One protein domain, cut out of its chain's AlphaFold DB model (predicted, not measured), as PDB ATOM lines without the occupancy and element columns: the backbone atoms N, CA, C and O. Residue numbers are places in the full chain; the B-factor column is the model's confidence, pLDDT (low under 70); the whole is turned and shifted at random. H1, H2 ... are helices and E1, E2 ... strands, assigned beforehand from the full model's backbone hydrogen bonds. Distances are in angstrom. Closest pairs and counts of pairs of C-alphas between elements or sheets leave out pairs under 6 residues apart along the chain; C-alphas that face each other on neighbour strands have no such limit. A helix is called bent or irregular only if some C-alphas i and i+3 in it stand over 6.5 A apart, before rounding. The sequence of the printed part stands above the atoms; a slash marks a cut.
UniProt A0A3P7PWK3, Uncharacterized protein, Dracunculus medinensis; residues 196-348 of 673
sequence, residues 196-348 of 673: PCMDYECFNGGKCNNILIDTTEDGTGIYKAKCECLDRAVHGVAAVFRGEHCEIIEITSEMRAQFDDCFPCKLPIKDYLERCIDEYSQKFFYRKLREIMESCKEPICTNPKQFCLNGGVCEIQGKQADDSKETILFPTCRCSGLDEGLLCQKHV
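Overview. This is residues 196 to 348 of the 673 residues of an uncharacterized protein of Dracunculus medinensis (UniProt A0A3P7PWK3). Three two-strand hairpins and a pair of helices follow one another along an elongated model: the hairpin E1 and E2 reaches out as a long arm at one end, the hairpin E5 and E6 lies in the middle of the body with the short hairpin E3 and E4 beside it, and H2 and H3 run side by side on the side of E5 and E6 away from the arm. Long loops, residues 296 to 312 and 335 to 348, make much of the rest. The printed part has 153 residues, with three named helices and six strands in the order E1 E2 E3 E4 H1 H2 H3 E5 E6, a mixed class with 71 residues in named elements, under half. Each hairpin is its own antiparallel sheet. The whole is only just compact, close to loose, with a radius of gyration of the C-alphas of 17.8 A and spans of 63 by 39 by 28 A.

Arrangement. Start with E1, residues 207 to 215, and E2, residues 221 to 228, a hairpin with a tight link, where N 209 and O 226 are 2.9 A apart, within hydrogen-bond range. Next come E3, residues 239 to 242, and E4, residues 248 to 251, a hairpin with N 240 and O 250 at 2.8 A. E1 is apart from E3 and E4. H1, residues 254 to 258, follows and touches no helix. H2, residues 269 to 276, and H3, residues 279 to 295, are close but not clearly touching, the C-alphas of Leu 273 and Gln 282 being closest at 6.9 A; they run opposite ways at a shallow tilt of 7 degrees. In the last hairpin, E5, residues 313 to 320, and E6, residues 327 to 334, N 317 and O 330 are 2.8 A apart. H2, H3 and E3 are each near E6, with 5 pairs of C-alphas within 10 A. O i to N i+4 pairs within hydrogen-bond range number 0 of 1 in H1, with 1 of 2 for O i to N i+3, 3 of 4 in H2 and 11 of 13 in H3.

Along the chain. Find C-alpha 207 at (41.271, 7.298, 4.823); from there E1 runs 23.6 A, and E2 returns over 21.0 A. E3 and E4 each span 9.8 A, H1 8.7 A and H2 9.9 A. H3 spans 22.1 A with a kink of 70 degrees near residue 287. H1 and H3 are irregular: C-alphas 254 and 257 are 7.3 A apart, C-alphas 284 and 287 7.6 A. E5 spans 22.1 A; E6 spans 20.0 A, bends by 56 degrees at residue 331 and ends with C-alpha 334 at (54.103, 1.687, -9.663).

Size, cuts and confidence. Look for the two C-alphas farthest apart, those of Glu 217 and Pro 299, at 62.7 A. The printed part has no cut, and the link from H3 to E5 is long, with 17 residues. The mean pLDDT of the printed part is 75.7; 51 residues are under 70, among them 253 to 261, 297 to 305 and 321 to 327.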
ATOM      1  N   PRO A 196      37.827  18.590  -0.972       89.56
ATOM      2  CA  PRO A 196      39.266  18.388  -1.141       89.56
ATOM      3  C   PRO A 196      39.708  16.928  -1.301       89.56
ATOM      4  O   PRO A 196      40.644  16.670  -2.048       89.56
ATOM      5  N   CYS A 197      39.040  15.969  -0.646       92.20
ATOM      6  CA  CYS A 197      39.363  14.541  -0.779       92.20
ATOM      7  C   CYS A 197      39.145  13.957  -2.184       92.20
ATOM      8  O   CYS A 197      39.583  12.836  -2.421       92.20
ATOM      9  N   MET A 198      38.507  14.685  -3.107       86.33
ATOM     10  CA  MET A 198      38.370  14.257  -4.502       86.33
ATOM     11  C   MET A 198      39.735  14.112  -5.194       86.33
ATOM     12  O   MET A 198      39.952  13.132  -5.898       86.33
ATOM     13  N   ASP A 199      40.651  15.052  -4.939       82.74
ATOM     14  CA  ASP A 199      41.989  15.106  -5.551       82.74
ATOM     15  C   ASP A 199      43.116  14.905  -4.517       82.74
ATOM     16  O   ASP A 199      44.299  15.048  -4.830       82.74
ATOM     17  N   TYR A 200      42.767  14.598  -3.262       87.31
ATOM     18  CA  TYR A 200      43.726  14.413  -2.172       87.31
ATOM     19  C   TYR A 200      43.914  12.930  -1.857       87.31
ATOM     20  O   TYR A 200      43.079  12.293  -1.212       87.31
ATOM     21  N   GLU A 201      45.037  12.380  -2.309       87.73
ATOM     22  CA  GLU A 201      45.361  10.968  -2.141       87.73
ATOM     23  C   GLU A 201      45.942  10.682  -0.747       87.73
ATOM     24  O   GLU A 201      46.860  11.365  -0.285       87.73
ATOM     25  N   CYS A 202      45.414   9.650  -0.085       88.79
ATOM     26  CA  CYS A 202      45.997   9.065   1.120       88.79
ATOM     27  C   CYS A 202      46.621   7.715   0.762       88.79
ATOM     28  O   CYS A 202      45.936   6.789   0.326       88.79
ATOM     29  N   PHE A 203      47.927   7.592   0.961       85.97
ATOM     30  CA  PHE A 203      48.683   6.381   0.682       85.97
ATOM     31  C   PHE A 203      48.449   5.313   1.755       85.97
ATOM     32  O   PHE A 203      47.880   5.562   2.818       85.97
ATOM     33  N   ASN A 204      48.916   4.094   1.473       81.15
ATOM     34  CA  ASN A 204      48.965   2.990   2.434       81.15
ATOM     35  C   ASN A 204      47.625   2.668   3.110       81.15
ATOM     36  O   ASN A 204      47.598   2.286   4.274       81.15
ATOM     37  N   GLY A 205      46.521   2.829   2.375       78.15
ATOM     38  CA  GLY A 205      45.174   2.565   2.874       78.15
ATOM     39  C   GLY A 205      44.670   3.600   3.883       78.15
ATOM     40  O   GLY A 205      43.677   3.338   4.557       78.15
ATOM     41  N   GLY A 206      45.332   4.757   3.996       85.23
ATOM     42  CA  GLY A 206      44.830   5.878   4.777       85.23
ATOM     43  C   GLY A 206      43.473   6.357   4.257       85.23
ATOM     44  O   GLY A 206      43.204   6.345   3.054       85.23
ATOM     45  N   LYS A 207      42.602   6.791   5.166       89.23
ATOM     46  CA  LYS A 207      41.271   7.298   4.823       89.23
ATOM     47  C   LYS A 207      41.302   8.819   4.728       89.23
ATOM     48  O   LYS A 207      41.643   9.486   5.704       89.23
ATOM     49  N   CYS A 208      40.925   9.375   3.576       91.71
ATOM     50  CA  CYS A 208      40.767  10.821   3.450       91.71
ATOM     51  C   CYS A 208      39.453  11.267   4.091       91.71
ATOM     52  O   CYS A 208      38.386  10.751   3.761       91.71
ATOM     53  N   ASN A 209      39.532  12.247   4.986       93.49
ATOM     54  CA  ASN A 209      38.375  12.876   5.603       93.49
ATOM     55  C   ASN A 209      38.327  14.365   5.220       93.49
ATOM     56  O   ASN A 209      39.317  15.087   5.368       93.49
ATOM     57  N   ASN A 210      37.160  14.837   4.772       91.35
ATOM     58  CA  ASN A 210      36.904  16.260   4.544       91.35
ATOM     59  C   ASN A 210      36.542  16.932   5.873       91.35
ATOM     60  O   ASN A 210      35.512  16.629   6.472       91.35
ATOM     61  N   ILE A 211      37.381  17.853   6.336       91.56
ATOM     62  CA  ILE A 211      37.198  18.578   7.596       91.56
ATOM     63  C   ILE A 211      36.706  19.987   7.286       91.56
ATOM     64  O   ILE A 211      37.391  20.729   6.584       91.56
ATOM     65  N   LEU A 212      35.549  20.370   7.827       90.48
ATOM     66  CA  LEU A 212      35.054  21.745   7.763       90.48
ATOM     67  C   LEU A 212      35.945  22.641   8.639       90.48
ATOM     68  O   LEU A 212      36.008  22.449   9.853       90.48
ATOM     69  N   ILE A 213      36.653  23.587   8.022       89.89
ATOM     70  CA  ILE A 213      37.510  24.554   8.720       89.89
ATOM     71  C   ILE A 213      36.692  25.764   9.159       89.89
ATOM     72  O   ILE A 213      36.825  26.215  10.292       89.89
ATOM     73  N   ASP A 214      35.887  26.300   8.245       87.59
ATOM     74  CA  ASP A 214      35.173  27.557   8.437       87.59
ATOM     75  C   ASP A 214      33.912  27.596   7.568       87.59
ATOM     76  O   ASP A 214      33.716  26.756   6.687       87.59
ATOM     77  N   THR A 215      33.042  28.569   7.812       86.18
ATOM     78  CA  THR A 215      31.860  28.847   6.998       86.18
ATOM     79  C   THR A 215      31.861  30.324   6.625       86.18
ATOM     80  O   THR A 215      31.885  31.190   7.491       86.18
ATOM     81  N   THR A 216      31.839  30.615   5.327       80.49
ATOM     82  CA  THR A 216      31.690  31.986   4.808       80.49
ATOM     83  C   THR A 216      30.389  32.638   5.297       80.49
ATOM     84  O   THR A 216      29.449  31.939   5.678       80.49
ATOM     85  N   GLU A 217      30.300  33.970   5.226       79.37
ATOM     86  CA  GLU A 217      29.104  34.731   5.637       79.37
ATOM     87  C   GLU A 217      27.814  34.271   4.928       79.37
ATOM     88  O   GLU A 217      26.744  34.275   5.535       79.37
ATOM     89  N   ASP A 218      27.924  33.777   3.691       73.59
ATOM     90  CA  ASP A 218      26.805  33.244   2.900       73.59
ATOM     91  C   ASP A 218      26.407  31.801   3.283       73.59
ATOM     92  O   ASP A 218      25.560  31.183   2.633       73.59
ATOM     93  N   GLY A 219      27.027  31.218   4.313       73.77
ATOM     94  CA  GLY A 219      26.773  29.846   4.763       73.77
ATOM     95  C   GLY A 219      27.539  28.770   3.986       73.77
ATOM     96  O   GLY A 219      27.313  27.579   4.205       73.77
ATOM     97  N   THR A 220      28.448  29.142   3.077       79.06
ATOM     98  CA  THR A 220      29.242  28.160   2.314       79.06
ATOM     99  C   THR A 220      30.406  27.629   3.153       79.06
ATOM    100  O   THR A 220      31.167  28.410   3.724       79.06
ATOM    101  N   GLY A 221      30.521  26.301   3.260       81.96
ATOM    102  CA  GLY A 221      31.554  25.641   4.060       81.96
ATOM    103  C   GLY A 221      32.898  25.551   3.335       81.96
ATOM    104  O   GLY A 221      32.953  25.157   2.172       81.96
ATOM    105  N   ILE A 222      33.982  25.877   4.036       84.88
ATOM    106  CA  ILE A 222      35.365  25.734   3.573       84.88
ATOM    107  C   ILE A 222      35.931  24.447   4.170       84.88
ATOM    108  O   ILE A 222      36.011  24.305   5.390       84.88
ATOM    109  N   TYR A 223      36.343  23.512   3.315       89.11
ATOM    110  CA  TYR A 223      36.831  22.197   3.728       89.11
ATOM    111  C   TYR A 223      38.342  22.064   3.502       89.11
ATOM    112  O   TYR A 223      38.894  22.652   2.574       89.11
ATOM    113  N   LYS A 224      39.009  21.238   4.312       91.82
ATOM    114  CA  LYS A 224      40.376  20.744   4.084       91.82
ATOM    115  C   LYS A 224      40.400  19.221   4.149       91.82
ATOM    116  O   LYS A 224      39.727  18.630   4.988       91.82
ATOM    117  N   ALA A 225      41.205  18.599   3.294       93.02
ATOM    118  CA  ALA A 225      41.484  17.172   3.376       93.02
ATOM    119  C   ALA A 225      42.458  16.866   4.521       93.02
ATOM    120  O   ALA A 225      43.407  17.614   4.777       93.02
ATOM    121  N   LYS A 226      42.231  15.746   5.207       94.27
ATOM    122  CA  LYS A 226      43.176  15.169   6.165       94.27
ATOM    123  C   LYS A 226      43.155  13.654   6.045       94.27
ATOM    124  O   LYS A 226      42.085  13.054   6.141       94.27
ATOM    125  N   CYS A 227      44.330  13.049   5.910       93.78
ATOM    126  CA  CYS A 227      44.459  11.602   5.951       93.78
ATOM    127  C   CYS A 227      44.456  11.082   7.391       93.78
ATOM    128  O   CYS A 227      45.158  11.586   8.271       93.78
ATOM    129  N   GLU A 228      43.652  10.055   7.625       91.49
ATOM    130  CA  GLU A 228      43.696   9.218   8.814       91.49
ATOM    131  C   GLU A 228      44.488   7.955   8.471       91.49
ATOM    132  O   GLU A 228      44.024   7.102   7.712       91.49
ATOM    133  N   CYS A 229      45.722   7.884   8.971       88.32
ATOM    134  CA  CYS A 229      46.614   6.763   8.701       88.32
ATOM    135  C   CYS A 229      46.188   5.521   9.469       88.32
ATOM    136  O   CYS A 229      45.660   5.613  10.576       88.32
ATOM    137  N   LEU A 230      46.465   4.361   8.882       79.49
ATOM    138  CA  LEU A 230      46.199   3.084   9.520       79.49
ATOM    139  C   LEU A 230      46.996   2.932  10.822       79.49
ATOM    140  O   LEU A 230      48.158   3.340  10.921       79.49
ATOM    141  N   ASP A 231      46.370   2.279  11.801       72.64
ATOM    142  CA  ASP A 231      47.039   1.818  13.015       72.64
ATOM    143  C   ASP A 231      48.129   0.774  12.679       72.64
ATOM    144  O   ASP A 231      48.239   0.283  11.550       72.64
ATOM    145  N   ARG A 232      48.974   0.440  13.668       67.72
ATOM    146  CA  ARG A 232      50.120  -0.475  13.495       67.72
ATOM    147  C   ARG A 232      49.716  -1.770  12.784       67.72
ATOM    148  O   ARG A 232      48.768  -2.428  13.201       67.72
ATOM    149  N   ALA A 233      50.501  -2.181  11.787       63.70
ATOM    150  CA  ALA A 233      50.369  -3.510  11.194       63.70
ATOM    151  C   ALA A 233      50.683  -4.574  12.259       63.70
ATOM    152  O   ALA A 233      51.779  -4.584  12.825       63.70
ATOM    153  N   VAL A 234      49.706  -5.429  12.568       55.70
ATOM    154  CA  VAL A 234      49.818  -6.439  13.635       55.70
ATOM    155  C   VAL A 234      50.393  -7.760  13.102       55.70
ATOM    156  O   VAL A 234      51.027  -8.488  13.861       55.70
ATOM    157  N   HIS A 235      50.264  -8.036  11.797       58.64
ATOM    158  CA  HIS A 235      50.605  -9.335  11.207       58.64
ATOM    159  C   HIS A 235      51.686  -9.248  10.112       58.64
ATOM    160  O   HIS A 235      51.701  -8.344   9.275       58.64
ATOM    161  N   GLY A 236      52.627 -10.202  10.148       59.14
ATOM    162  CA  GLY A 236      53.804 -10.271   9.277       59.14
ATOM    163  C   GLY A 236      54.937  -9.362   9.756       59.14
ATOM    164  O   GLY A 236      55.816  -9.784  10.506       59.14
ATOM    165  N   VAL A 237      54.916  -8.098   9.335       63.88
ATOM    166  CA  VAL A 237      55.970  -7.119   9.628       63.88
ATOM    167  C   VAL A 237      55.358  -5.908  10.317       63.88
ATOM    168  O   VAL A 237      54.546  -5.196   9.732       63.88
ATOM    169  N   ALA A 238      55.778  -5.658  11.559       67.89
ATOM    170  CA  ALA A 238      55.289  -4.529  12.337       67.89
ATOM    171  C   ALA A 238      55.709  -3.208  11.678       67.89
ATOM    172  O   ALA A 238      56.887  -2.837  11.709       67.89
ATOM    173  N   ALA A 239      54.744  -2.489  11.113       75.72
ATOM    174  CA  ALA A 239      54.946  -1.210  10.446       75.72
ATOM    175  C   ALA A 239      54.037  -0.125  11.034       75.72
ATOM    176  O   ALA A 239      52.916  -0.395  11.470       75.72
ATOM    177  N   VAL A 240      54.548   1.105  11.058       80.84
ATOM    178  CA  VAL A 240      53.827   2.316  11.458       80.84
ATOM    179  C   VAL A 240      53.704   3.214  10.234       80.84
ATOM    180  O   VAL A 240      54.713   3.525   9.604       80.84
ATOM    181  N   PHE A 241      52.486   3.647   9.920       84.94
ATOM    182  CA  PHE A 241      52.206   4.546   8.800       84.94
ATOM    183  C   PHE A 241      52.153   5.993   9.303       84.94
ATOM    184  O   PHE A 241      51.468   6.289  10.285       84.94
ATOM    185  N   ARG A 242      52.925   6.889   8.683       86.82
ATOM    186  CA  ARG A 242      53.048   8.311   9.055       86.82
ATOM    187  C   ARG A 242      53.141   9.193   7.810       86.82
ATOM    188  O   ARG A 242      53.214   8.689   6.697       86.82
ATOM    189  N   GLY A 243      53.181  10.504   8.020       87.98
ATOM    190  CA  GLY A 243      53.170  11.504   6.951       87.98
ATOM    191  C   GLY A 243      51.823  12.214   6.868       87.98
ATOM    192  O   GLY A 243      50.853  11.782   7.494       87.98
ATOM    193  N   GLU A 244      51.772  13.328   6.143       90.64
ATOM    194  CA  GLU A 244      50.519  14.079   5.956       90.64
ATOM    195  C   GLU A 244      49.533  13.295   5.076       90.64
ATOM    196  O   GLU A 244      48.324  13.352   5.299       90.64
ATOM    197  N   HIS A 245      50.070  12.489   4.157       90.58
ATOM    198  CA  HIS A 245      49.342  11.620   3.242       90.58
ATOM    199  C   HIS A 245      49.474  10.133   3.603       90.58
ATOM    200  O   HIS A 245      49.098   9.277   2.810       90.58
ATOM    201  N   CYS A 246      49.998   9.793   4.787       90.25
ATOM    202  CA  CYS A 246      50.303   8.413   5.193       90.25
ATOM    203  C   CYS A 246      51.327   7.697   4.294       90.25
ATOM    204  O   CYS A 246      51.346   6.471   4.226       90.25
ATOM    205  N   GLU A 247      52.179   8.452   3.602       87.53
ATOM    206  CA  GLU A 247      53.162   7.997   2.618       87.53
ATOM    207  C   GLU A 247      54.371   7.271   3.229       87.53
ATOM    208  O   GLU A 247      55.019   6.465   2.562       87.53
ATOM    209  N   ILE A 248      54.672   7.516   4.506       85.37
ATOM    210  CA  ILE A 248      55.853   6.976   5.181       85.37
ATOM    211  C   ILE A 248      55.500   5.655   5.866       85.37
ATOM    212  O   ILE A 248      54.637   5.613   6.743       85.37
ATOM    213  N   ILE A 249      56.233   4.591   5.532       81.75
ATOM    214  CA  ILE A 249      56.147   3.282   6.192       81.75
ATOM    215  C   ILE A 249      57.399   3.077   7.054       81.75
ATOM    216  O   ILE A 249      58.498   2.855   6.544       81.75
ATOM    217  N   GLU A 250      57.252   3.123   8.377       79.82
ATOM    218  CA  GLU A 250      58.329   2.822   9.325       79.82
ATOM    219  C   GLU A 250      58.233   1.370   9.809       79.82
ATOM    220  O   GLU A 250      57.359   1.022  10.604       79.82
ATOM    221  N   ILE A 251      59.160   0.515   9.370       75.20
ATOM    222  CA  ILE A 251      59.272  -0.867   9.857       75.20
ATOM    223  C   ILE A 251      59.924  -0.865  11.248       75.20
ATOM    224  O   ILE A 251      61.057  -0.408  11.415       75.20
ATOM    225  N   THR A 252      59.213  -1.407  12.237       70.89
ATOM    226  CA  THR A 252      59.593  -1.411  13.663       70.89
ATOM    227  C   THR A 252      60.120  -2.756  14.174       70.89
ATOM    228  O   THR A 252      60.640  -2.818  15.283       70.89
ATOM    229  N   SER A 253      60.025  -3.834  13.386       64.26
ATOM    230  CA  SER A 253      60.524  -5.162  13.771       64.26
ATOM    231  C   SER A 253      62.021  -5.348  13.487       64.26
ATOM    232  O   SER A 253      62.511  -4.903  12.447       64.26
ATOM    233  N   GLU A 254      62.715  -6.133  14.320       59.23
ATOM    234  CA  GLU A 254      64.117  -6.560  14.110       59.23
ATOM    235  C   GLU A 254      64.343  -7.316  12.780       59.23
ATOM    236  O   GLU A 254      65.468  -7.396  12.290       59.23
ATOM    237  N   MET A 255      63.273  -7.782  12.121       55.03
ATOM    238  CA  MET A 255      63.303  -8.416  10.793       55.03
ATOM    239  C   MET A 255      63.704  -7.481   9.634       55.03
ATOM    240  O   MET A 255      63.736  -7.915   8.485       55.03
ATOM    241  N   ARG A 256      64.068  -6.216   9.892       53.51
ATOM    242  CA  ARG A 256      64.515  -5.258   8.860       53.51
ATOM    243  C   ARG A 256      65.675  -5.783   7.999       53.51
ATOM    244  O   ARG A 256      65.731  -5.479   6.816       53.51
ATOM    245  N   ALA A 257      66.566  -6.612   8.553       51.03
ATOM    246  CA  ALA A 257      67.672  -7.232   7.805       51.03
ATOM    247  C   ALA A 257      67.227  -8.366   6.843       51.03
ATOM    248  O   ALA A 257      67.969  -8.774   5.943       51.03
ATOM    249  N   GLN A 258      66.005  -8.878   7.007       53.65
ATOM    250  CA  GLN A 258      65.392  -9.903   6.157       53.65
ATOM    251  C   GLN A 258      64.470  -9.322   5.076       53.65
ATOM    252  O   GLN A 258      63.795 -10.086   4.401       53.65
ATOM    253  N   PHE A 259      64.457  -8.006   4.865       58.18
ATOM    254  CA  PHE A 259      63.672  -7.373   3.804       58.18
ATOM    255  C   PHE A 259      64.480  -7.313   2.495       58.18
ATOM    256  O   PHE A 259      65.635  -6.894   2.516       58.18
ATOM    257  N   ASP A 260      63.905  -7.784   1.386       57.54
ATOM    258  CA  ASP A 260      64.241  -7.289   0.042       57.54
ATOM    259  C   ASP A 260      63.219  -6.190  -0.256       57.54
ATOM    260  O   ASP A 260      62.052  -6.360   0.101       57.54
ATOM    261  N   ASP A 261      63.645  -5.085  -0.875       64.58
ATOM    262  CA  ASP A 261      62.981  -3.764  -0.847       64.58
ATOM    263  C   ASP A 261      61.464  -3.741  -1.129       64.58
ATOM    264  O   ASP A 261      60.781  -2.814  -0.700       64.58
ATOM    265  N   CYS A 262      60.911  -4.764  -1.785       74.06
ATOM    266  CA  CYS A 262      59.481  -4.861  -2.072       74.06
ATOM    267  C   CYS A 262      58.743  -6.063  -1.443       74.06
ATOM    268  O   CYS A 262      57.522  -6.023  -1.335       74.06
ATOM    269  N   PHE A 263      59.431  -7.127  -1.009       71.05
ATOM    270  CA  PHE A 263      58.789  -8.355  -0.512       71.05
ATOM    271  C   PHE A 263      59.053  -8.544   0.987       71.05
ATOM    272  O   PHE A 263      60.130  -9.032   1.361       71.05
ATOM    273  N   PRO A 264      58.076  -8.216   1.860       61.65
ATOM    274  CA  PRO A 264      58.184  -8.527   3.278       61.65
ATOM    275  C   PRO A 264      58.417 -10.037   3.426       61.65
ATOM    276  O   PRO A 264      57.717 -10.815   2.796       61.65
ATOM    277  N   CYS A 265      59.415 -10.465   4.202       65.08
ATOM    278  CA  CYS A 265      59.852 -11.867   4.352       65.08
ATOM    279  C   CYS A 265      60.798 -12.465   3.273       65.08
ATOM    280  O   CYS A 265      61.154 -13.632   3.424       65.08
ATOM    281  N   LYS A 266      61.273 -11.740   2.239       67.66
ATOM    282  CA  LYS A 266      62.212 -12.292   1.212       67.66
ATOM    283  C   LYS A 266      61.694 -13.556   0.498       67.66
ATOM    284  O   LYS A 266      62.468 -14.396   0.038       67.66
ATOM    285  N   LEU A 267      60.375 -13.702   0.406       68.97
ATOM    286  CA  LEU A 267      59.721 -14.833  -0.247       68.97
ATOM    287  C   LEU A 267      59.091 -14.382  -1.576       68.97
ATOM    288  O   LEU A 267      58.543 -13.278  -1.633       68.97
ATOM    289  N   PRO A 268      59.126 -15.215  -2.638       68.13
ATOM    290  CA  PRO A 268      58.306 -15.000  -3.830       68.13
ATOM    291  C   PRO A 268      56.834 -14.855  -3.440       68.13
ATOM    292  O   PRO A 268      56.421 -15.427  -2.432       68.13
ATOM    293  N   ILE A 269      56.020 -14.152  -4.236       70.54
ATOM    294  CA  ILE A 269      54.641 -13.828  -3.830       70.54
ATOM    295  C   ILE A 269      53.834 -15.073  -3.437       70.54
ATOM    296  O   ILE A 269      53.116 -15.044  -2.448       70.54
ATOM    297  N   LYS A 270      54.032 -16.198  -4.132       68.31
ATOM    298  CA  LYS A 270      53.395 -17.476  -3.797       68.31
ATOM    299  C   LYS A 270      53.686 -17.922  -2.355       68.31
ATOM    300  O   LYS A 270      52.763 -18.239  -1.616       68.31
ATOM    301  N   ASP A 271      54.954 -17.891  -1.946       73.72
ATOM    302  CA  ASP A 271      55.384 -18.302  -0.605       73.72
ATOM    303  C   ASP A 271      55.124 -17.217   0.451       73.72
ATOM    304  O   ASP A 271      54.847 -17.535   1.606       73.72
ATOM    305  N   TYR A 272      55.204 -15.939   0.072       72.96
ATOM    306  CA  TYR A 272      54.878 -14.810   0.940       72.96
ATOM    307  C   TYR A 272      53.452 -14.943   1.481       72.96
ATOM    308  O   TYR A 272      53.222 -14.832   2.684       72.96
ATOM    309  N   LEU A 273      52.507 -15.257   0.598       67.82
ATOM    310  CA  LEU A 273      51.099 -15.368   0.953       67.82
ATOM    311  C   LEU A 273      50.830 -16.560   1.866       67.82
ATOM    312  O   LEU A 273      50.117 -16.401   2.848       67.82
ATOM    313  N   GLU A 274      51.431 -17.716   1.585       68.76
ATOM    314  CA  GLU A 274      51.224 -18.932   2.380       68.76
ATOM    315  C   GLU A 274      51.937 -18.897   3.740       68.76
ATOM    316  O   GLU A 274      51.452 -19.500   4.696       68.76
ATOM    317  N   ARG A 275      53.098 -18.230   3.838       71.97
ATOM    318  CA  ARG A 275      53.997 -18.350   5.003       71.97
ATOM    319  C   ARG A 275      54.132 -17.088   5.851       71.97
ATOM    320  O   ARG A 275      54.535 -17.203   7.005       71.97
ATOM    321  N   CYS A 276      53.870 -15.905   5.297       71.26
ATOM    322  CA  CYS A 276      54.089 -14.618   5.976       71.26
ATOM    323  C   CYS A 276      52.762 -13.923   6.357       71.26
ATOM    324  O   CYS A 276      52.761 -13.070   7.242       71.26
ATOM    325  N   ILE A 277      51.637 -14.310   5.740       68.43
ATOM    326  CA  ILE A 277      50.281 -13.841   6.074       68.43
ATOM    327  C   ILE A 277      49.502 -14.982   6.745       68.43
ATOM    328  O   ILE A 277      49.566 -16.121   6.287       68.43
ATOM    329  N   ASP A 278      48.755 -14.698   7.813       69.07
ATOM    330  CA  ASP A 278      47.921 -15.690   8.499       69.07
ATOM    331  C   ASP A 278      46.695 -16.119   7.663       69.07
ATOM    332  O   ASP A 278      46.245 -15.422   6.752       69.07
ATOM    333  N   GLU A 279      46.124 -17.281   7.983       70.85
ATOM    334  CA  GLU A 279      45.022 -17.883   7.219       70.85
ATOM    335  C   GLU A 279      43.761 -16.993   7.148       70.85
ATOM    336  O   GLU A 279      43.064 -16.979   6.128       70.85
ATOM    337  N   TYR A 280      43.469 -16.216   8.199       68.15
ATOM    338  CA  TYR A 280      42.307 -15.323   8.233       68.15
ATOM    339  C   TYR A 280      42.485 -14.169   7.242       68.15
ATOM    340  O   TYR A 280      41.623 -13.923   6.390       68.15
ATOM    341  N   SER A 281      43.649 -13.528   7.285       67.52
ATOM    342  CA  SER A 281      44.054 -12.474   6.359       67.52
ATOM    343  C   SER A 281      44.119 -12.946   4.903       67.52
ATOM    344  O   SER A 281      43.642 -12.251   4.001       67.52
ATOM    345  N   GLN A 282      44.641 -14.153   4.648       66.92
ATOM    346  CA  GLN A 282      44.656 -14.756   3.308       66.92
ATOM    347  C   GLN A 282      43.241 -14.877   2.729       66.92
ATOM    348  O   GLN A 282      43.020 -14.565   1.558       66.92
ATOM    349  N   LYS A 283      42.267 -15.294   3.549       70.63
ATOM    350  CA  LYS A 283      40.866 -15.437   3.135       70.63
ATOM    351  C   LYS A 283      40.225 -14.094   2.801       70.63
ATOM    352  O   LYS A 283      39.455 -14.015   1.844       70.63
ATOM    353  N   PHE A 284      40.559 -13.050   3.557       66.09
ATOM    354  CA  PHE A 284      40.056 -11.707   3.305       66.09
ATOM    355  C   PHE A 284      40.613 -11.132   1.996       66.09
ATOM    356  O   PHE A 284      39.868 -10.691   1.119       66.09
ATOM    357  N   PHE A 285      41.931 -11.207   1.808       67.63
ATOM    358  CA  PHE A 285      42.576 -10.690   0.603       67.63
ATOM    359  C   PHE A 285      42.438 -11.612  -0.609       67.63
ATOM    360  O   PHE A 285      42.827 -11.209  -1.703       67.63
ATOM    361  N   TYR A 286      41.829 -12.795  -0.459       66.47
ATOM    362  CA  TYR A 286      41.733 -13.845  -1.475       66.47
ATOM    363  C   TYR A 286      41.292 -13.348  -2.861       66.47
ATOM    364  O   TYR A 286      41.838 -13.794  -3.865       66.47
ATOM    365  N   ARG A 287      40.350 -12.392  -2.955       68.46
ATOM    366  CA  ARG A 287      39.931 -11.827  -4.256       68.46
ATOM    367  C   ARG A 287      41.072 -11.073  -4.942       68.46
ATOM    368  O   ARG A 287      41.393 -11.355  -6.090       68.46
ATOM    369  N   LYS A 288      41.719 -10.161  -4.213       67.23
ATOM    370  CA  LYS A 288      42.847  -9.364  -4.715       67.23
ATOM    371  C   LYS A 288      44.074 -10.240  -4.978       67.23
ATOM    372  O   LYS A 288      44.778 -10.068  -5.963       67.23
ATOM    373  N   LEU A 289      44.283 -11.221  -4.104       67.13
ATOM    374  CA  LEU A 289      45.289 -12.268  -4.219       67.13
ATOM    375  C   LEU A 289      45.146 -13.027  -5.536       67.13
ATOM    376  O   LEU A 289      46.115 -13.217  -6.265       67.13
ATOM    377  N   ARG A 290      43.916 -13.438  -5.843       72.76
ATOM    378  CA  ARG A 290      43.573 -14.177  -7.048       72.76
ATOM    379  C   ARG A 290      43.805 -13.337  -8.296       72.76
ATOM    380  O   ARG A 290      44.398 -13.848  -9.231       72.76
ATOM    381  N   GLU A 291      43.434 -12.059  -8.286       72.79
ATOM    382  CA  GLU A 291      43.715 -11.133  -9.394       72.79
ATOM    383  C   GLU A 291      45.221 -10.986  -9.662       72.79
ATOM    384  O   GLU A 291      45.651 -11.006 -10.819       72.79
ATOM    385  N   ILE A 292      46.040 -10.885  -8.605       72.28
ATOM    386  CA  ILE A 292      47.502 -10.836  -8.742       72.28
ATOM    387  C   ILE A 292      48.016 -12.161  -9.310       72.28
ATOM    388  O   ILE A 292      48.716 -12.153 -10.317       72.28
ATOM    389  N   MET A 293      47.627 -13.296  -8.725       70.69
ATOM    390  CA  MET A 293      48.064 -14.625  -9.173       70.69
ATOM    391  C   MET A 293      47.629 -14.939 -10.614       70.69
ATOM    392  O   MET A 293      48.398 -15.533 -11.366       70.69
ATOM    393  N   GLU A 294      46.436 -14.506 -11.033       74.66
ATOM    394  CA  GLU A 294      45.941 -14.641 -12.410       74.66
ATOM    395  C   GLU A 294      46.707 -13.735 -13.392       74.66
ATOM    396  O   GLU A 294      46.940 -14.124 -14.540       74.66
ATOM    397  N   SER A 295      47.151 -12.556 -12.943       71.74
ATOM    398  CA  SER A 295      47.957 -11.623 -13.749       71.74
ATOM    399  C   SER A 295      49.416 -12.071 -13.903       71.74
ATOM    400  O   SER A 295      50.059 -11.799 -14.912       71.74
ATOM    401  N   CYS A 296      49.937 -12.777 -12.907       70.05
ATOM    402  CA  CYS A 296      51.355 -13.022 -12.669       70.05
ATOM    403  C   CYS A 296      51.882 -14.338 -13.274       70.05
ATOM    404  O   CYS A 296      52.762 -14.976 -12.694       70.05
ATOM    405  N   LYS A 297      51.328 -14.766 -14.423       66.94
ATOM    406  CA  LYS A 297      51.633 -16.049 -15.099       66.94
ATOM    407  C   LYS A 297      53.106 -16.467 -14.920       66.94
ATOM    408  O   LYS A 297      54.007 -15.659 -15.151       66.94
ATOM    409  N   GLU A 298      53.350 -17.710 -14.490       61.95
ATOM    410  CA  GLU A 298      54.717 -18.216 -14.268       61.95
ATOM    411  C   GLU A 298      55.605 -17.966 -15.508       61.95
ATOM    412  O   GLU A 298      55.130 -18.148 -16.632       61.95
ATOM    413  N   PRO A 299      56.872 -17.529 -15.334       63.16
ATOM    414  CA  PRO A 299      57.654 -17.508 -14.090       63.16
ATOM    415  C   PRO A 299      57.587 -16.200 -13.275       63.16
ATOM    416  O   PRO A 299      58.247 -16.120 -12.237       63.16
ATOM    417  N   ILE A 300      56.796 -15.198 -13.681       66.28
ATOM    418  CA  ILE A 300      56.796 -13.837 -13.093       66.28
ATOM    419  C   ILE A 300      56.609 -13.876 -11.566       66.28
ATOM    420  O   ILE A 300      57.343 -13.236 -10.818       66.28
ATOM    421  N   CYS A 301      55.704 -14.730 -11.085       65.60
ATOM    422  CA  CYS A 301      55.402 -14.902  -9.659       65.60
ATOM    423  C   CYS A 301      56.493 -15.538  -8.802       65.60
ATOM    424  O   CYS A 301      56.427 -15.486  -7.573       65.60
ATOM    425  N   THR A 302      57.480 -16.165  -9.429       66.69
ATOM    426  CA  THR A 302      58.549 -16.879  -8.720       66.69
ATOM    427  C   THR A 302      59.806 -16.033  -8.558       66.69
ATOM    428  O   THR A 302      60.652 -16.359  -7.728       66.69
ATOM    429  N   ASN A 303      59.920 -14.926  -9.301       68.75
ATOM    430  CA  ASN A 303      61.090 -14.061  -9.283       68.75
ATOM    431  C   ASN A 303      60.732 -12.652  -8.773       68.75
ATOM    432  O   ASN A 303      60.156 -11.863  -9.524       68.75
ATOM    433  N   PRO A 304      61.124 -12.279  -7.538       65.40
ATOM    434  CA  PRO A 304      60.797 -10.969  -6.970       65.40
ATOM    435  C   PRO A 304      61.350  -9.794  -7.797       65.40
ATOM    436  O   PRO A 304      60.781  -8.707  -7.772       65.40
ATOM    437  N   LYS A 305      62.407 -10.001  -8.598       68.23
ATOM    438  CA  LYS A 305      62.966  -8.960  -9.481       68.23
ATOM    439  C   LYS A 305      62.136  -8.683 -10.739       68.23
ATOM    440  O   LYS A 305      62.367  -7.668 -11.382       68.23
ATOM    441  N   GLN A 306      61.217  -9.574 -11.111       73.16
ATOM    442  CA  GLN A 306      60.370  -9.448 -12.307       73.16
ATOM    443  C   GLN A 306      58.902  -9.192 -11.966       73.16
ATOM    444  O   GLN A 306      58.063  -9.210 -12.860       73.16
ATOM    445  N   PHE A 307      58.585  -8.952 -10.690       77.90
ATOM    446  CA  PHE A 307      57.208  -8.762 -10.245       77.90
ATOM    447  C   PHE A 307      56.487  -7.649 -11.016       77.90
ATOM    448  O   PHE A 307      55.340  -7.829 -11.408       77.90
ATOM    449  N   CYS A 308      57.181  -6.540 -11.283       84.66
ATOM    450  CA  CYS A 308      56.675  -5.445 -12.101       84.66
ATOM    451  C   CYS A 308      57.239  -5.518 -13.521       84.66
ATOM    452  O   CYS A 308      58.451  -5.608 -13.718       84.66
ATOM    453  N   LEU A 309      56.349  -5.463 -14.508       83.32
ATOM    454  CA  LEU A 309      56.669  -5.486 -15.931       83.32
ATOM    455  C   LEU A 309      56.843  -4.061 -16.477       83.32
ATOM    456  O   LEU A 309      56.590  -3.083 -15.778       83.32
ATOM    457  N   ASN A 310      57.323  -3.944 -17.718       81.97
ATOM    458  CA  ASN A 310      57.473  -2.679 -18.455       81.97
ATOM    459  C   ASN A 310      58.216  -1.553 -17.692       81.97
ATOM    460  O   ASN A 310      57.962  -0.369 -17.874       81.97
ATOM    461  N   GLY A 311      59.169  -1.917 -16.826       77.69
ATOM    462  CA  GLY A 311      59.919  -0.940 -16.028       77.69
ATOM    463  C   GLY A 311      59.121  -0.341 -14.864       77.69
ATOM    464  O   GLY A 311      59.488   0.721 -14.355       77.69
ATOM    465  N   GLY A 312      58.041  -0.999 -14.441       83.45
ATOM    466  CA  GLY A 312      57.359  -0.685 -13.194       83.45
ATOM    467  C   GLY A 312      58.289  -0.861 -11.991       83.45
ATOM    468  O   GLY A 312      59.125  -1.767 -11.949       83.45
ATOM    469  N   VAL A 313      58.146   0.019 -11.007       85.61
ATOM    470  CA  VAL A 313      58.920  -0.010  -9.763       85.61
ATOM    471  C   VAL A 313      58.098  -0.724  -8.698       85.61
ATOM    472  O   VAL A 313      56.937  -0.390  -8.478       85.61
ATOM    473  N   CYS A 314      58.694  -1.724  -8.053       82.77
ATOM    474  CA  CYS A 314      58.038  -2.465  -6.984       82.77
ATOM    475  C   CYS A 314      58.113  -1.670  -5.675       82.77
ATOM    476  O   CYS A 314      59.206  -1.329  -5.224       82.77
ATOM    477  N   GLU A 315      56.961  -1.396  -5.069       82.28
ATOM    478  CA  GLU A 315      56.810  -0.644  -3.822       82.28
ATOM    479  C   GLU A 315      55.873  -1.394  -2.863       82.28
ATOM    480  O   GLU A 315      54.930  -2.072  -3.282       82.28
ATOM    481  N   ILE A 316      56.113  -1.268  -1.556       78.36
ATOM    482  CA  ILE A 316      55.213  -1.804  -0.529       78.36
ATOM    483  C   ILE A 316      54.071  -0.823  -0.245       78.36
ATOM    484  O   ILE A 316      54.295   0.373  -0.098       78.36
ATOM    485  N   GLN A 317      52.849  -1.336  -0.112       80.84
ATOM    486  CA  GLN A 317      51.675  -0.565   0.298       80.84
ATOM    487  C   GLN A 317      50.988  -1.202   1.502       80.84
ATOM    488  O   GLN A 317      50.735  -2.404   1.513       80.84
ATOM    489  N   GLY A 318      50.610  -0.397   2.494       78.35
ATOM    490  CA  GLY A 318      49.674  -0.829   3.536       78.35
ATOM    491  C   GLY A 318      48.257  -0.985   2.977       78.35
ATOM    492  O   GLY A 318      47.789  -0.120   2.237       78.35
ATOM    493  N   LYS A 319      47.560  -2.078   3.308       75.40
ATOM    494  CA  LYS A 319      46.115  -2.227   3.067       75.40
ATOM    495  C   LYS A 319      45.424  -2.771   4.304       75.40
ATOM    496  O   LYS A 319      45.903  -3.731   4.905       75.40
ATOM    497  N   GLN A 320      44.293  -2.169   4.646       72.35
ATOM    498  CA  GLN A 320      43.400  -2.662   5.684       72.35
ATOM    499  C   GLN A 320      42.470  -3.724   5.098       72.35
ATOM    500  O   GLN A 320      41.986  -3.576   3.975       72.35
ATOM    501  N   ALA A 321      42.237  -4.800   5.840       64.04
ATOM    502  CA  ALA A 321      41.179  -5.743   5.509       64.04
ATOM    503  C   ALA A 321      39.827  -5.182   5.992       64.04
ATOM    504  O   ALA A 321      39.696  -4.939   7.193       64.04
ATOM    505  N   ASP A 322      38.850  -4.966   5.092       57.98
ATOM    506  CA  ASP A 322      37.482  -4.544   5.455       57.98
ATOM    507  C   ASP A 322      36.947  -5.430   6.600       57.98
ATOM    508  O   ASP A 322      37.144  -6.643   6.622       57.98
ATOM    509  N   ASP A 323      36.318  -4.800   7.590       59.50
ATOM    510  CA  ASP A 323      35.872  -5.359   8.882       59.50
ATOM    511  C   ASP A 323      36.953  -5.668   9.938       59.50
ATOM    512  O   ASP A 323      36.617  -5.846  11.112       59.50
ATOM    513  N   SER A 324      38.246  -5.641   9.603       57.66
ATOM    514  CA  SER A 324      39.332  -5.787  10.585       57.66
ATOM    515  C   SER A 324      40.093  -4.472  10.805       57.66
ATOM    516  O   SER A 324      40.299  -3.674   9.892       57.66
ATOM    517  N   LYS A 325      40.574  -4.231  12.028       61.97
ATOM    518  CA  LYS A 325      41.559  -3.161  12.300       61.97
ATOM    519  C   LYS A 325      42.978  -3.542  11.853       61.97
ATOM    520  O   LYS A 325      43.941  -2.899  12.258       61.97
ATOM    521  N   GLU A 326      43.122  -4.620  11.088       62.74
ATOM    522  CA  GLU A 326      44.418  -5.194  10.765       62.74
ATOM    523  C   GLU A 326      44.906  -4.717   9.398       62.74
ATOM    524  O   GLU A 326      44.189  -4.755   8.395       62.74
ATOM    525  N   THR A 327      46.158  -4.262   9.389       67.62
ATOM    526  CA  THR A 327      46.851  -3.751   8.209       67.62
ATOM    527  C   THR A 327      47.926  -4.732   7.777       67.62
ATOM    528  O   THR A 327      48.718  -5.185   8.606       67.62
ATOM    529  N   ILE A 328      47.998  -5.003   6.477       70.25
ATOM    530  CA  ILE A 328      48.995  -5.884   5.864       70.25
ATOM    531  C   ILE A 328      49.801  -5.090   4.839       70.25
ATOM    532  O   ILE A 328      49.252  -4.256   4.118       70.25
ATOM    533  N   LEU A 329      51.108  -5.342   4.772       75.56
ATOM    534  CA  LEU A 329      51.976  -4.788   3.732       75.56
ATOM    535  C   LEU A 329      51.887  -5.646   2.472       75.56
ATOM    536  O   LEU A 329      52.226  -6.816   2.519       75.56
ATOM    537  N   PHE A 330      51.495  -5.074   1.341       74.98
ATOM    538  CA  PHE A 330      51.419  -5.768   0.058       74.98
ATOM    539  C   PHE A 330      52.444  -5.212  -0.938       74.98
ATOM    540  O   PHE A 330      52.517  -3.990  -1.083       74.98
ATOM    541  N   PRO A 331      53.186  -6.065  -1.671       77.29
ATOM    542  CA  PRO A 331      53.957  -5.618  -2.826       77.29
ATOM    543  C   PRO A 331      53.008  -5.128  -3.929       77.29
ATOM    544  O   PRO A 331      52.008  -5.778  -4.248       77.29
ATOM    545  N   THR A 332      53.320  -3.980  -4.519       81.29
ATOM    546  CA  THR A 332      52.560  -3.351  -5.605       81.29
ATOM    547  C   THR A 332      53.503  -2.761  -6.644       81.29
ATOM    548  O   THR A 332      54.649  -2.446  -6.337       81.29
ATOM    549  N   CYS A 333      53.029  -2.620  -7.879       85.77
ATOM    550  CA  CYS A 333      53.816  -2.039  -8.956       85.77
ATOM    551  C   CYS A 333      53.362  -0.617  -9.248       85.77
ATOM    552  O   CYS A 333      52.207  -0.393  -9.611       85.77
ATOM    553  N   ARG A 334      54.283   0.340  -9.134       87.83
ATOM    554  CA  ARG A 334      54.103   1.687  -9.663       87.83
ATOM    555  C   ARG A 334      54.573   1.706 -11.110       87.83
ATOM    556  O   ARG A 334      55.769   1.596 -11.384       87.83
ATOM    557  N   CYS A 335      53.623   1.806 -12.027       86.91
ATOM    558  CA  CYS A 335      53.907   1.793 -13.455       86.91
ATOM    559  C   CYS A 335      54.570   3.091 -13.904       86.91
ATOM    560  O   CYS A 335      54.290   4.172 -13.384       86.91
ATOM    561  N   SER A 336      55.488   2.964 -14.856       80.18
ATOM    562  CA  SER A 336      56.165   4.102 -15.461       80.18
ATOM    563  C   SER A 336      55.372   4.550 -16.688       80.18
ATOM    564  O   SER A 336      55.115   3.752 -17.581       80.18
ATOM    565  N   GLY A 337      54.992   5.828 -16.758       74.93
ATOM    566  CA  GLY A 337      54.233   6.359 -17.894       74.93
ATOM    567  C   GLY A 337      52.752   5.975 -17.857       74.93
ATOM    568  O   GLY A 337      52.103   6.151 -16.831       74.93
ATOM    569  N   LEU A 338      52.216   5.517 -18.989       75.55
ATOM    570  CA  LEU A 338      50.799   5.168 -19.144       75.55
ATOM    571  C   LEU A 338      50.499   3.685 -18.921       75.55
ATOM    572  O   LEU A 338      49.334   3.299 -18.984       75.55
ATOM    573  N   ASP A 339      51.523   2.861 -18.703       83.30
ATOM    574  CA  ASP A 339      51.346   1.422 -18.556       83.30
ATOM    575  C   ASP A 339      50.382   1.097 -17.412       83.30
ATOM    576  O   ASP A 339      50.423   1.688 -16.331       83.30
ATOM    577  N   GLU A 340      49.503   0.134 -17.655       82.83
ATOM    578  CA  GLU A 340      48.403  -0.217 -16.769       82.83
ATOM    579  C   GLU A 340      48.477  -1.679 -16.309       82.83
ATOM    580  O   GLU A 340      49.185  -2.534 -16.853       82.83
ATOM    581  N   GLY A 341      47.636  -1.990 -15.325       78.19
ATOM    582  CA  GLY A 341      47.487  -3.322 -14.752       78.19
ATOM    583  C   GLY A 341      48.245  -3.477 -13.438       78.19
ATOM    584  O   GLY A 341      49.157  -2.715 -13.132       78.19
ATOM    585  N   LEU A 342      47.854  -4.482 -12.646       80.54
ATOM    586  CA  LEU A 342      48.409  -4.710 -11.304       80.54
ATOM    587  C   LEU A 342      49.935  -4.878 -11.285       80.54
ATOM    588  O   LEU A 342      50.564  -4.567 -10.277       80.54
ATOM    589  N   LEU A 343      50.507  -5.380 -12.381       84.71
ATOM    590  CA  LEU A 343      51.935  -5.630 -12.560       84.71
ATOM    591  C   LEU A 343      52.519  -4.779 -13.692       84.71
ATOM    592  O   LEU A 343      53.582  -5.109 -14.208       84.71
ATOM    593  N   CYS A 344      51.812  -3.731 -14.129       86.46
ATOM    594  CA  CYS A 344      52.160  -2.933 -15.308       86.46
ATOM    595  C   CYS A 344      52.243  -3.765 -16.593       86.46
ATOM    596  O   CYS A 344      53.021  -3.462 -17.490       86.46
ATOM    597  N   GLN A 345      51.474  -4.855 -16.680       83.23
ATOM    598  CA  GLN A 345      51.540  -5.803 -17.792       83.23
ATOM    599  C   GLN A 345      50.962  -5.259 -19.103       83.23
ATOM    600  O   GLN A 345      51.278  -5.782 -20.173       83.23
ATOM    601  N   LYS A 346      50.086  -4.251 -19.032       84.06
ATOM    602  CA  LYS A 346      49.440  -3.656 -20.198       84.06
ATOM    603  C   LYS A 346      50.211  -2.405 -20.591       84.06
ATOM    604  O   LYS A 346      50.066  -1.370 -19.956       84.06
ATOM    605  N   HIS A 347      51.010  -2.512 -21.644       80.75
ATOM    606  CA  HIS A 347      51.729  -1.360 -22.168       80.75
ATOM    607  C   HIS A 347      50.761  -0.397 -22.866       80.75
ATOM    608  O   HIS A 347      49.955  -0.833 -23.694       80.75
ATOM    609  N   VAL A 348      50.841   0.893 -22.556       80.93
ATOM    610  CA  VAL A 348      50.042   1.941 -23.203       80.93
ATOM    611  C   VAL A 348      51.013   2.971 -23.767       80.93
ATOM    612  O   VAL A 348      51.682   3.689 -23.030       80.93
TER     613      VAL A 348